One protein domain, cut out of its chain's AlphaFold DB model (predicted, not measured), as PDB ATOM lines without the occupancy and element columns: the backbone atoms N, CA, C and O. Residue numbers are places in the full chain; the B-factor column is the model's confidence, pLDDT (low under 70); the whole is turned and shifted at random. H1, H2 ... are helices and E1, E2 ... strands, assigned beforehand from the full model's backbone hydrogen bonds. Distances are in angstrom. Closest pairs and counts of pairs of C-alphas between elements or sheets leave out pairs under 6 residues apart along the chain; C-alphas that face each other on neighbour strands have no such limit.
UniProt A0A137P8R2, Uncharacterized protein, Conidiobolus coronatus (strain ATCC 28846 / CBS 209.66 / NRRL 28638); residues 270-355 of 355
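AT A GLANCE: This is residues 270 to 355 of the 355 residues of an uncharacterized protein of Conidiobolus coronatus (strain ATCC 28846 / CBS 209.66 / NRRL 28638) (UniProt A0A137P8R2). A four-stranded, twisted sheet makes a wall, with the short helices H3 and H4 and their links looped over one face and the other face bare; H3 only grazes the sheet and H4 stands off it. H1 and H2 lie beyond the sheet's E1 edge. The 86 printed residues hold four named helices and four named strands in the order H1 H2 E1 H3 E2 H4 E3 E4, and the mixed sheet runs E1, E2, E4, E3. The class is mixed, helices and strands; the whole is compact, with a radius of gyration of the C-alphas of 12.4 A and spans of 32 by 29 by 19 A.

IN THESE COORDINATES: Find C-alpha 289 at (15.650, -40.591, 25.491); from there E1, residues 289 to 295, runs 16.4 A. E2 is residues 313 to 318, 16.3 A long, E3 residues 338 to 343, 16.3 A, and E4 residues 346 to 351, 16.5 A, ending at C-alpha 351 at (14.718, -33.125, 18.179). H1, residues 274 to 279, begins at C-alpha 274 at (17.276, -53.831, 18.968) and spans 9.0 A. H2 is residues 281 to 284, H3 residues 303 to 306 and H4 residues 326 to 330.

HOW THE PARTS SIT: Start at E1 and E2, parallel at 10 degrees, where N 292 and O 315 are 2.8 A apart, within hydrogen-bond range. E2 and E4 are antiparallel at 167 degrees, with N 314 and O 349 at 2.9 A. E3 and E4 form an antiparallel hairpin at 158 degrees, with N 341 and O 348 at 2.8 A. E1, H3, E2 is a strand-helix-strand unit, two parallel neighbour strands with a helix between them along the chain; E2, H4, E3 is a split one, with E4 between its strands in the sheet. Both crossovers are right-handed. H3 only grazes the sheet with residues 305 to 306. H1 and H3 only just touch, with 3 pairs of C-alphas within 8 A, the closest those of Leu 278 and Thr 304 at 6.1 A. H2 is close to H1 but not clearly touching it, the closest C-alphas being those of Leu 277 and Ile 284 at 7.1 A. H4 is not on the sheet and is apart from H1, H2 and H3. Each O i to N i+4 pair in H1 and H4 is within hydrogen-bond range; H2 and H3 are too short for such a pair, and each has its one O i to N i+3 pair within range.

THE WHOLE: The two C-alphas farthest apart are those of Gln 272 and Asn 355, 37.4 A. The printed part has no cut, no link is long, and Asn 355 is the chain's last residue. The mean pLDDT of the printed part is 76.8; look for values under 70 at residues 271 to 274, 296 to 301, 320 to 336 and 354 to 355.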
ATOM      1  N   HIS A 270      24.004 -52.207  22.059       73.00
ATOM      2  CA  HIS A 270      23.602 -52.629  20.729       73.00
ATOM      3  C   HIS A 270      23.744 -54.143  20.616       73.00
ATOM      4  O   HIS A 270      24.803 -54.711  20.891       73.00
ATOM      5  N   ASN A 271      22.653 -54.791  20.241       69.00
ATOM      6  CA  ASN A 271      22.572 -56.221  20.012       69.00
ATOM      7  C   ASN A 271      21.439 -56.505  19.016       69.00
ATOM      8  O   ASN A 271      20.662 -55.616  18.669       69.00
ATOM      9  N   GLN A 272      21.319 -57.764  18.594       63.09
ATOM     10  CA  GLN A 272      20.243 -58.230  17.707       63.09
ATOM     11  C   GLN A 272      18.832 -57.936  18.258       63.09
ATOM     12  O   GLN A 272      17.879 -57.847  17.490       63.09
ATOM     13  N   ASN A 273      18.697 -57.713  19.570       62.72
ATOM     14  CA  ASN A 273      17.417 -57.440  20.226       62.72
ATOM     15  C   ASN A 273      16.920 -56.012  19.997       62.72
ATOM     16  O   ASN A 273      15.774 -55.710  20.307       62.72
ATOM     17  N   PHE A 274      17.738 -55.139  19.408       68.56
ATOM     18  CA  PHE A 274      17.276 -53.831  18.968       68.56
ATOM     19  C   PHE A 274      16.217 -53.921  17.858       68.56
ATOM     20  O   PHE A 274      15.362 -53.042  17.760       68.56
ATOM     21  N   ASN A 275      16.213 -55.012  17.082       70.44
ATOM     22  CA  ASN A 275      15.177 -55.272  16.082       70.44
ATOM     23  C   ASN A 275      13.775 -55.319  16.705       70.44
ATOM     24  O   ASN A 275      12.838 -54.824  16.089       70.44
ATOM     25  N   LEU A 276      13.638 -55.773  17.958       72.12
ATOM     26  CA  LEU A 276      12.365 -55.731  18.685       72.12
ATOM     27  C   LEU A 276      11.796 -54.306  18.760       72.12
ATOM     28  O   LEU A 276      10.599 -54.106  18.579       72.12
ATOM     29  N   LEU A 277      12.648 -53.304  19.006       72.88
ATOM     30  CA  LEU A 277      12.214 -51.904  19.098       72.88
ATOM     31  C   LEU A 277      11.779 -51.347  17.735       72.88
ATOM     32  O   LEU A 277      11.010 -50.390  17.681       72.88
ATOM     33  N   LEU A 278      12.280 -51.931  16.643       73.44
ATOM     34  CA  LEU A 278      11.866 -51.593  15.282       73.44
ATOM     35  C   LEU A 278      10.562 -52.291  14.886       73.44
ATOM     36  O   LEU A 278       9.765 -51.704  14.159       73.44
ATOM     37  N   GLU A 279      10.354 -53.519  15.356       79.38
ATOM     38  CA  GLU A 279       9.164 -54.328  15.077       79.38
ATOM     39  C   GLU A 279       7.944 -53.895  15.902       79.38
ATOM     40  O   GLU A 279       6.819 -54.011  15.421       79.38
ATOM     41  N   LYS A 280       8.166 -53.370  17.116       84.50
ATOM     42  CA  LYS A 280       7.122 -52.948  18.067       84.50
ATOM     43  C   LYS A 280       7.330 -51.503  18.556       84.50
ATOM     44  O   LYS A 280       7.640 -51.279  19.734       84.50
ATOM     45  N   PRO A 281       7.204 -50.489  17.680       80.62
ATOM     46  CA  PRO A 281       7.431 -49.087  18.043       80.62
ATOM     47  C   PRO A 281       6.471 -48.557  19.124       80.62
ATOM     48  O   PRO A 281       6.761 -47.559  19.780       80.62
ATOM     49  N   GLU A 282       5.338 -49.213  19.349       86.06
ATOM     50  CA  GLU A 282       4.406 -48.902  20.431       86.06
ATOM     51  C   GLU A 282       5.003 -49.135  21.828       86.06
ATOM     52  O   GLU A 282       4.674 -48.390  22.749       86.06
ATOM     53  N   LEU A 283       5.928 -50.093  21.990       85.75
ATOM     54  CA  LEU A 283       6.546 -50.418  23.287       85.75
ATOM     55  C   LEU A 283       7.482 -49.329  23.813       85.75
ATOM     56  O   LEU A 283       7.851 -49.336  24.985       85.75
ATOM     57  N   ILE A 284       7.905 -48.425  22.936       86.69
ATOM     58  CA  ILE A 284       8.815 -47.322  23.247       86.69
ATOM     59  C   ILE A 284       8.115 -45.970  23.195       86.69
ATOM     60  O   ILE A 284       8.782 -44.934  23.260       86.69
ATOM     61  N   ALA A 285       6.788 -45.952  23.050       87.19
ATOM     62  CA  ALA A 285       6.028 -44.719  22.943       87.19
ATOM     63  C   ALA A 285       6.237 -43.815  24.169       87.19
ATOM     64  O   ALA A 285       6.177 -42.606  24.036       87.19
ATOM     65  N   GLN A 286       6.541 -44.358  25.346       91.38
ATOM     66  CA  GLN A 286       6.830 -43.616  26.577       91.38
ATOM     67  C   GLN A 286       8.250 -43.013  26.645       91.38
ATOM     68  O   GLN A 286       8.518 -42.138  27.472       91.38
ATOM     69  N   LEU A 287       9.176 -43.451  25.782       93.94
ATOM     70  CA  LEU A 287      10.583 -43.060  25.862       93.94
ATOM     71  C   LEU A 287      10.827 -41.665  25.275       93.94
ATOM     72  O   LEU A 287      10.537 -41.384  24.116       93.94
ATOM     73  N   ASN A 288      11.484 -40.814  26.066       95.38
ATOM     74  CA  ASN A 288      11.968 -39.500  25.640       95.38
ATOM     75  C   ASN A 288      13.440 -39.540  25.210       95.38
ATOM     76  O   ASN A 288      13.875 -38.703  24.413       95.38
ATOM     77  N   HIS A 289      14.223 -40.473  25.760       95.75
ATOM     78  CA  HIS A 289      15.650 -40.591  25.491       95.75
ATOM     79  C   HIS A 289      16.097 -42.057  25.421       95.75
ATOM     80  O   HIS A 289      15.898 -42.821  26.362       95.75
ATOM     81  N   ILE A 290      16.752 -42.425  24.319       92.94
ATOM     82  CA  ILE A 290      17.382 -43.738  24.140       92.94
ATOM     83  C   ILE A 290      18.895 -43.572  23.985       92.94
ATOM     84  O   ILE A 290      19.357 -42.704  23.247       92.94
ATOM     85  N   THR A 291      19.679 -44.410  24.660       92.38
ATOM     86  CA  THR A 291      21.133 -44.503  24.476       92.38
ATOM     87  C   THR A 291      21.532 -45.916  24.074       92.38
ATOM     88  O   THR A 291      21.247 -46.874  24.788       92.38
ATOM     89  N   LEU A 292      22.272 -46.038  22.976       89.00
ATOM     90  CA  LEU A 292      22.819 -47.297  22.485       89.00
ATOM     91  C   LEU A 292      24.325 -47.313  22.666       89.00
ATOM     92  O   LEU A 292      25.013 -46.391  22.237       89.00
ATOM     93  N   THR A 293      24.852 -48.348  23.311       87.44
ATOM     94  CA  THR A 293      26.298 -48.498  23.520       87.44
ATOM     95  C   THR A 293      26.877 -49.650  22.731       87.44
ATOM     96  O   THR A 293      26.197 -50.644  22.533       87.44
ATOM     97  N   SER A 294      28.147 -49.563  22.344       80.38
ATOM     98  CA  SER A 294      28.820 -50.619  21.573       80.38
ATOM     99  C   SER A 294      28.149 -50.882  20.221       80.38
ATOM    100  O   SER A 294      28.077 -52.024  19.783       80.38
ATOM    101  N   TYR A 295      27.644 -49.824  19.575       75.19
ATOM    102  CA  TYR A 295      27.008 -49.934  18.262       75.19
ATOM    103  C   TYR A 295      27.959 -50.534  17.225       75.19
ATOM    104  O   TYR A 295      29.088 -50.058  17.064       75.19
ATOM    105  N   THR A 296      27.472 -51.563  16.534       69.12
ATOM    106  CA  THR A 296      28.094 -52.158  15.353       69.12
ATOM    107  C   THR A 296      27.264 -51.758  14.137       69.12
ATOM    108  O   THR A 296      26.037 -51.808  14.217       69.12
ATOM    109  N   PRO A 297      27.897 -51.317  13.035       62.78
ATOM    110  CA  PRO A 297      27.206 -50.955  11.804       62.78
ATOM    111  C   PRO A 297      26.685 -52.220  11.110       62.78
ATOM    112  O   PRO A 297      27.265 -52.710  10.150       62.78
ATOM    113  N   ASP A 298      25.596 -52.756  11.640       61.06
ATOM    114  CA  ASP A 298      24.699 -53.671  10.947       61.06
ATOM    115  C   ASP A 298      23.510 -52.838  10.428       61.06
ATOM    116  O   ASP A 298      23.244 -51.756  10.962       61.06
ATOM    117  N   SER A 299      22.820 -53.296   9.377       55.78
ATOM    118  CA  SER A 299      21.782 -52.575   8.606       55.78
ATOM    119  C   SER A 299      20.489 -52.273   9.394       55.78
ATOM    120  O   SER A 299      19.389 -52.670   9.008       55.78
ATOM    121  N   VAL A 300      20.610 -51.609  10.539       63.41
ATOM    122  CA  VAL A 300      19.526 -51.284  11.461       63.41
ATOM    123  C   VAL A 300      18.937 -49.938  11.056       63.41
ATOM    124  O   VAL A 300      19.573 -48.892  11.179       63.41
ATOM    125  N   ASN A 301      17.700 -49.961  10.562       68.25
ATOM    126  CA  ASN A 301      16.991 -48.758  10.149       68.25
ATOM    127  C   ASN A 301      16.380 -48.044  11.365       68.25
ATOM    128  O   ASN A 301      15.302 -48.396  11.836       68.25
ATOM    129  N   PHE A 302      17.048 -46.997  11.852       76.69
ATOM    130  CA  PHE A 302      16.571 -46.196  12.985       76.69
ATOM    131  C   PHE A 302      15.411 -45.239  12.640       76.69
ATOM    132  O   PHE A 302      14.886 -44.594  13.551       76.69
ATOM    133  N   LYS A 303      14.976 -45.142  11.368       75.25
ATOM    134  CA  LYS A 303      13.888 -44.232  10.948       75.25
ATOM    135  C   LYS A 303      12.624 -44.456  11.777       75.25
ATOM    136  O   LYS A 303      12.058 -43.487  12.269       75.25
ATOM    137  N   THR A 304      12.233 -45.710  12.019       76.25
ATOM    138  CA  THR A 304      11.034 -46.045  12.811       76.25
ATOM    139  C   THR A 304      11.068 -45.433  14.214       76.25
ATOM    140  O   THR A 304      10.061 -44.921  14.695       76.25
ATOM    141  N   LEU A 305      12.236 -45.406  14.858       80.12
ATOM    142  CA  LEU A 305      12.388 -44.853  16.208       80.12
ATOM    143  C   LEU A 305      12.366 -43.331  16.209       80.12
ATOM    144  O   LEU A 305      11.805 -42.719  17.111       80.12
ATOM    145  N   LEU A 306      12.969 -42.717  15.194       82.44
ATOM    146  CA  LEU A 306      13.019 -41.261  15.056       82.44
ATOM    147  C   LEU A 306      11.668 -40.656  14.658       82.44
ATOM    148  O   LEU A 306      11.458 -39.458  14.857       82.44
ATOM    149  N   LEU A 307      10.753 -41.481  14.142       80.88
ATOM    150  CA  LEU A 307       9.346 -41.142  13.932       80.88
ATOM    151  C   LEU A 307       8.506 -41.222  15.220       80.88
ATOM    152  O   LEU A 307       7.370 -40.749  15.224       80.88
ATOM    153  N   SER A 308       9.042 -41.773  16.318       84.38
ATOM    154  CA  SER A 308       8.345 -41.781  17.610       84.38
ATOM    155  C   SER A 308       8.037 -40.355  18.068       84.38
ATOM    156  O   SER A 308       8.914 -39.489  18.136       84.38
ATOM    157  N   GLN A 309       6.772 -40.103  18.416       84.12
ATOM    158  CA  GLN A 309       6.308 -38.762  18.773       84.12
ATOM    159  C   GLN A 309       6.925 -38.239  20.071       84.12
ATOM    160  O   GLN A 309       7.123 -37.029  20.187       84.12
ATOM    161  N   ASN A 310       7.258 -39.123  21.012       89.62
ATOM    162  CA  ASN A 310       7.774 -38.737  22.325       89.62
ATOM    163  C   ASN A 310       9.303 -38.733  22.391       89.62
ATOM    164  O   ASN A 310       9.871 -38.026  23.224       89.62
ATOM    165  N   LEU A 311       9.985 -39.429  21.475       91.06
ATOM    166  CA  LEU A 311      11.440 -39.454  21.459       91.06
ATOM    167  C   LEU A 311      11.989 -38.053  21.138       91.06
ATOM    168  O   LEU A 311      11.719 -37.463  20.091       91.06
ATOM    169  N   LYS A 312      12.775 -37.509  22.071       92.62
ATOM    170  CA  LYS A 312      13.416 -36.185  21.969       92.62
ATOM    171  C   LYS A 312      14.911 -36.291  21.736       92.62
ATOM    172  O   LYS A 312      15.521 -35.359  21.212       92.62
ATOM    173  N   LYS A 313      15.516 -37.396  22.168       93.62
ATOM    174  CA  LYS A 313      16.960 -37.582  22.127       93.62
ATOM    175  C   LYS A 313      17.320 -39.035  21.859       93.62
ATOM    176  O   LYS A 313      16.791 -39.942  22.493       93.62
ATOM    177  N   MET A 314      18.276 -39.241  20.969       91.44
ATOM    178  CA  MET A 314      18.899 -40.537  20.748       91.44
ATOM    179  C   MET A 314      20.416 -40.369  20.784       91.44
ATOM    180  O   MET A 314      20.974 -39.505  20.111       91.44
ATOM    181  N   GLU A 315      21.086 -41.179  21.595       91.12
ATOM    182  CA  GLU A 315      22.542 -41.232  21.683       91.12
ATOM    183  C   GLU A 315      23.046 -42.585  21.190       91.12
ATOM    184  O   GLU A 315      22.545 -43.630  21.596       91.12
ATOM    185  N   ILE A 316      24.078 -42.569  20.354       87.75
ATOM    186  CA  ILE A 316      24.772 -43.766  19.885       87.75
ATOM    187  C   ILE A 316      26.240 -43.628  20.284       87.75
ATOM    188  O   ILE A 316      26.918 -42.671  19.909       87.75
ATOM    189  N   ILE A 317      26.732 -44.582  21.066       87.25
ATOM    190  CA  ILE A 317      28.128 -44.694  21.482       87.25
ATOM    191  C   ILE A 317      28.736 -45.866  20.720       87.25
ATOM    192  O   ILE A 317      28.468 -47.029  21.032       87.25
ATOM    193  N   ALA A 318      29.550 -45.551  19.720       77.31
ATOM    194  CA  ALA A 318      30.185 -46.533  18.852       77.31
ATOM    195  C   ALA A 318      31.647 -46.764  19.239       77.31
ATOM    196  O   ALA A 318      32.277 -45.923  19.879       77.31
ATOM    197  N   SER A 319      32.200 -47.904  18.836       72.31
ATOM    198  CA  SER A 319      33.638 -48.182  18.953       72.31
ATOM    199  C   SER A 319      34.466 -47.267  18.040       72.31
ATOM    200  O   SER A 319      35.536 -46.810  18.437       72.31
ATOM    201  N   SER A 320      33.935 -46.923  16.863       69.81
ATOM    202  CA  SER A 320      34.414 -45.829  16.018       69.81
ATOM    203  C   SER A 320      33.244 -45.154  15.302       69.81
ATOM    204  O   SER A 320      32.350 -45.820  14.792       69.81
ATOM    205  N   VAL A 321      33.252 -43.823  15.225       65.12
ATOM    206  CA  VAL A 321      32.266 -43.070  14.423       65.12
ATOM    207  C   VAL A 321      32.590 -43.159  12.930       65.12
ATOM    208  O   VAL A 321      31.691 -43.033  12.107       65.12
ATOM    209  N   SER A 322      33.850 -43.427  12.567       64.44
ATOM    210  CA  SER A 322      34.270 -43.555  11.165       64.44
ATOM    211  C   SER A 322      33.725 -44.807  10.474       64.44
ATOM    212  O   SER A 322      33.759 -44.872   9.253       64.44
ATOM    213  N   SER A 323      33.278 -45.807  11.241       58.41
ATOM    214  CA  SER A 323      32.677 -47.038  10.721       58.41
ATOM    215  C   SER A 323      31.157 -46.956  10.585       58.41
ATOM    216  O   SER A 323      30.548 -47.925  10.156       58.41
ATOM    217  N   ILE A 324      30.530 -45.844  10.981       62.75
ATOM    218  CA  ILE A 324      29.086 -45.665  10.823       62.75
ATOM    219  C   ILE A 324      28.836 -45.109   9.429       62.75
ATOM    220  O   ILE A 324      29.441 -44.105   9.048       62.75
ATOM    221  N   ASP A 325      27.977 -45.806   8.689       62.03
ATOM    222  CA  ASP A 325      27.730 -45.570   7.272       62.03
ATOM    223  C   ASP A 325      27.353 -44.109   6.993       62.03
ATOM    224  O   ASP A 325      26.600 -43.479   7.739       62.03
ATOM    225  N   LYS A 326      27.900 -43.562   5.910       58.50
ATOM    226  CA  LYS A 326      27.564 -42.225   5.432       58.50
ATOM    227  C   LYS A 326      26.122 -42.190   4.915       58.50
ATOM    228  O   LYS A 326      25.414 -41.235   5.220       58.50
ATOM    229  N   GLU A 327      25.669 -43.268   4.268       58.09
ATOM    230  CA  GLU A 327      24.298 -43.406   3.754       58.09
ATOM    231  C   GLU A 327      23.251 -43.297   4.872       58.09
ATOM    232  O   GLU A 327      22.199 -42.691   4.686       58.09
ATOM    233  N   PHE A 328      23.574 -43.785   6.077       64.69
ATOM    234  CA  PHE A 328      22.707 -43.665   7.250       64.69
ATOM    235  C   PHE A 328      22.390 -42.205   7.612       64.69
ATOM    236  O   PHE A 328      21.273 -41.897   8.023       64.69
ATOM    237  N   PHE A 329      23.365 -41.301   7.488       62.75
ATOM    238  CA  PHE A 329      23.177 -39.891   7.838       62.75
ATOM    239  C   PHE A 329      22.557 -39.076   6.710       62.75
ATOM    240  O   PHE A 329      21.777 -38.174   7.005       62.75
ATOM    241  N   ASP A 330      22.842 -39.422   5.456       61.00
ATOM    242  CA  ASP A 330      22.219 -38.786   4.292       61.00
ATOM    243  C   ASP A 330      20.689 -39.027   4.301       61.00
ATOM    244  O   ASP A 330      19.896 -38.145   3.969       61.00
ATOM    245  N   ASP A 331      20.255 -40.185   4.810       61.53
ATOM    246  CA  ASP A 331      18.849 -40.523   5.060       61.53
ATOM    247  C   ASP A 331      18.201 -39.733   6.219       61.53
ATOM    248  O   ASP A 331      16.978 -39.570   6.263       61.53
ATOM    249  N   LEU A 332      19.001 -39.256   7.178       62.81
ATOM    250  CA  LEU A 332      18.538 -38.481   8.336       62.81
ATOM    251  C   LEU A 332      18.370 -36.997   8.026       62.81
ATOM    252  O   LEU A 332      17.534 -36.351   8.658       62.81
ATOM    253  N   GLU A 333      19.112 -36.466   7.049       56.78
ATOM    254  CA  GLU A 333      18.920 -35.099   6.543       56.78
ATOM    255  C   GLU A 333      17.503 -34.885   5.980       56.78
ATOM    256  O   GLU A 333      17.016 -33.758   5.952       56.78
ATOM    257  N   GLN A 334      16.798 -35.966   5.621       58.28
ATOM    258  CA  GLN A 334      15.393 -35.936   5.200       58.28
ATOM    259  C   GLN A 334      14.391 -35.858   6.367       58.28
ATOM    260  O   GLN A 334      13.208 -35.604   6.141       58.28
ATOM    261  N   ILE A 335      14.814 -36.075   7.619       66.88
ATOM    262  CA  ILE A 335      13.933 -35.979   8.790       66.88
ATOM    263  C   ILE A 335      14.048 -34.562   9.369       66.88
ATOM    264  O   ILE A 335      14.818 -34.321  10.299       66.88
ATOM    265  N   GLU A 336      13.244 -33.634   8.835       62.34
ATOM    266  CA  GLU A 336      13.312 -32.162   9.007       62.34
ATOM    267  C   GLU A 336      13.365 -31.612  10.454       62.34
ATOM    268  O   GLU A 336      13.562 -30.417  10.664       62.34
ATOM    269  N   ASN A 337      13.237 -32.457  11.480       80.88
ATOM    270  CA  ASN A 337      13.136 -32.050  12.883       80.88
ATOM    271  C   ASN A 337      14.244 -32.592  13.792       80.88
ATOM    272  O   ASN A 337      14.129 -32.459  15.009       80.88
ATOM    273  N   TRP A 338      15.310 -33.196  13.260       84.75
ATOM    274  CA  TRP A 338      16.401 -33.735  14.078       84.75
ATOM    275  C   TRP A 338      17.734 -33.042  13.795       84.75
ATOM    276  O   TRP A 338      18.194 -32.943  12.665       84.75
ATOM    277  N   LYS A 339      18.397 -32.592  14.862       86.69
ATOM    278  CA  LYS A 339      19.758 -32.062  14.829       86.69
ATOM    279  C   LYS A 339      20.752 -33.166  15.161       86.69
ATOM    280  O   LYS A 339      20.699 -33.750  16.245       86.69
ATOM    281  N   LEU A 340      21.703 -33.383  14.259       85.62
ATOM    282  CA  LEU A 340      22.844 -34.269  14.458       85.62
ATOM    283  C   LEU A 340      24.010 -33.521  15.124       85.62
ATOM    284  O   LEU A 340      24.321 -32.376  14.798       85.62
ATOM    285  N   SER A 341      24.692 -34.165  16.067       85.75
ATOM    286  CA  SER A 341      25.946 -33.689  16.661       85.75
ATOM    287  C   SER A 341      26.894 -34.861  16.905       85.75
ATOM    288  O   SER A 341      26.469 -35.937  17.321       85.75
ATOM    289  N   ARG A 342      28.189 -34.661  16.645       84.06
ATOM    290  CA  ARG A 342      29.234 -35.683  16.809       84.06
ATOM    291  C   ARG A 342      30.271 -35.199  17.817       84.06
ATOM    292  O   ARG A 342      30.825 -34.116  17.649       84.06
ATOM    293  N   ILE A 343      30.520 -35.987  18.864       83.19
ATOM    294  CA  ILE A 343      31.473 -35.666  19.935       83.19
ATOM    295  C   ILE A 343      32.318 -36.910  20.227       83.19
ATOM    296  O   ILE A 343      31.889 -37.818  20.940       83.19
ATOM    297  N   GLY A 344      33.529 -36.965  19.669       81.81
ATOM    298  CA  GLY A 344      34.410 -38.128  19.802       81.81
ATOM    299  C   GLY A 344      33.760 -39.395  19.236       81.81
ATOM    300  O   GLY A 344      33.404 -39.430  18.064       81.81
ATOM    301  N   SER A 345      33.581 -40.416  20.077       81.06
ATOM    302  CA  SER A 345      32.926 -41.686  19.726       81.06
ATOM    303  C   SER A 345      31.391 -41.667  19.836       81.06
ATOM    304  O   SER A 345      30.739 -42.708  19.722       81.06
ATOM    305  N   ARG A 346      30.804 -40.494  20.102       85.75
ATOM    306  CA  ARG A 346      29.371 -40.322  20.344       85.75
ATOM    307  C   ARG A 346      28.695 -39.599  19.192       85.75
ATOM    308  O   ARG A 346      29.149 -38.538  18.761       85.75
ATOM    309  N   ILE A 347      27.558 -40.135  18.779       86.25
ATOM    310  CA  ILE A 347      26.589 -39.485  17.903       86.25
ATOM    311  C   ILE A 347      25.361 -39.147  18.732       86.25
ATOM    312  O   ILE A 347      24.861 -39.977  19.488       86.25
ATOM    313  N   ILE A 348      24.891 -37.916  18.592       89.12
ATOM    314  CA  ILE A 348      23.733 -37.398  19.302       89.12
ATOM    315  C   ILE A 348      22.753 -36.876  18.260       89.12
ATOM    316  O   ILE A 348      23.091 -36.000  17.467       89.12
ATOM    317  N   LEU A 349      21.541 -37.407  18.294       88.81
ATOM    318  CA  LEU A 349      20.385 -36.914  17.565       88.81
ATOM    319  C   LEU A 349      19.468 -36.244  18.588       88.81
ATOM    320  O   LEU A 349      19.127 -36.837  19.612       88.81
ATOM    321  N   SER A 350      19.110 -34.984  18.363       90.50
ATOM    322  CA  SER A 350      18.202 -34.232  19.238       90.50
ATOM    323  C   SER A 350      17.100 -33.584  18.424       90.50
ATOM    324  O   SER A 350      17.383 -32.936  17.419       90.50
ATOM    325  N   ARG A 351      15.853 -33.734  18.860       86.75
ATOM    326  CA  ARG A 351      14.718 -33.125  18.179       86.75
ATOM    327  C   ARG A 351      14.762 -31.605  18.345       86.75
ATOM    328  O   ARG A 351      14.945 -31.101  19.453       86.75
ATOM    329  N   ILE A 352      14.622 -30.880  17.243       82.19
ATOM    330  CA  ILE A 352      14.537 -29.424  17.219       82.19
ATOM    331  C   ILE A 352      13.127 -29.056  17.677       82.19
ATOM    332  O   ILE A 352      12.142 -29.461  17.061       82.19
ATOM    333  N   ILE A 353      13.024 -28.332  18.789       72.31
ATOM    334  CA  ILE A 353      11.754 -27.792  19.280       72.31
ATOM    335  C   ILE A 353      11.729 -26.325  18.863       72.31
ATOM    336  O   ILE A 353      12.474 -25.515  19.414       72.31
ATOM    337  N   TYR A 354      10.921 -26.003  17.856       61.81
ATOM    338  CA  TYR A 354      10.591 -24.618  17.540       61.81
ATOM    339  C   TYR A 354       9.563 -24.156  18.579       61.81
ATOM    340  O   TYR A 354       8.450 -24.681  18.608       61.81
ATOM    341  N   ASN A 355       9.986 -23.267  19.479       45.69
ATOM    342  CA  ASN A 355       9.102 -22.608  20.443       45.69
ATOM    343  C   ASN A 355       8.385 -21.426  19.803       45.69
ATOM    344  O   ASN A 355       9.067 -20.675  19.066       45.69
TER     345      ASN A 355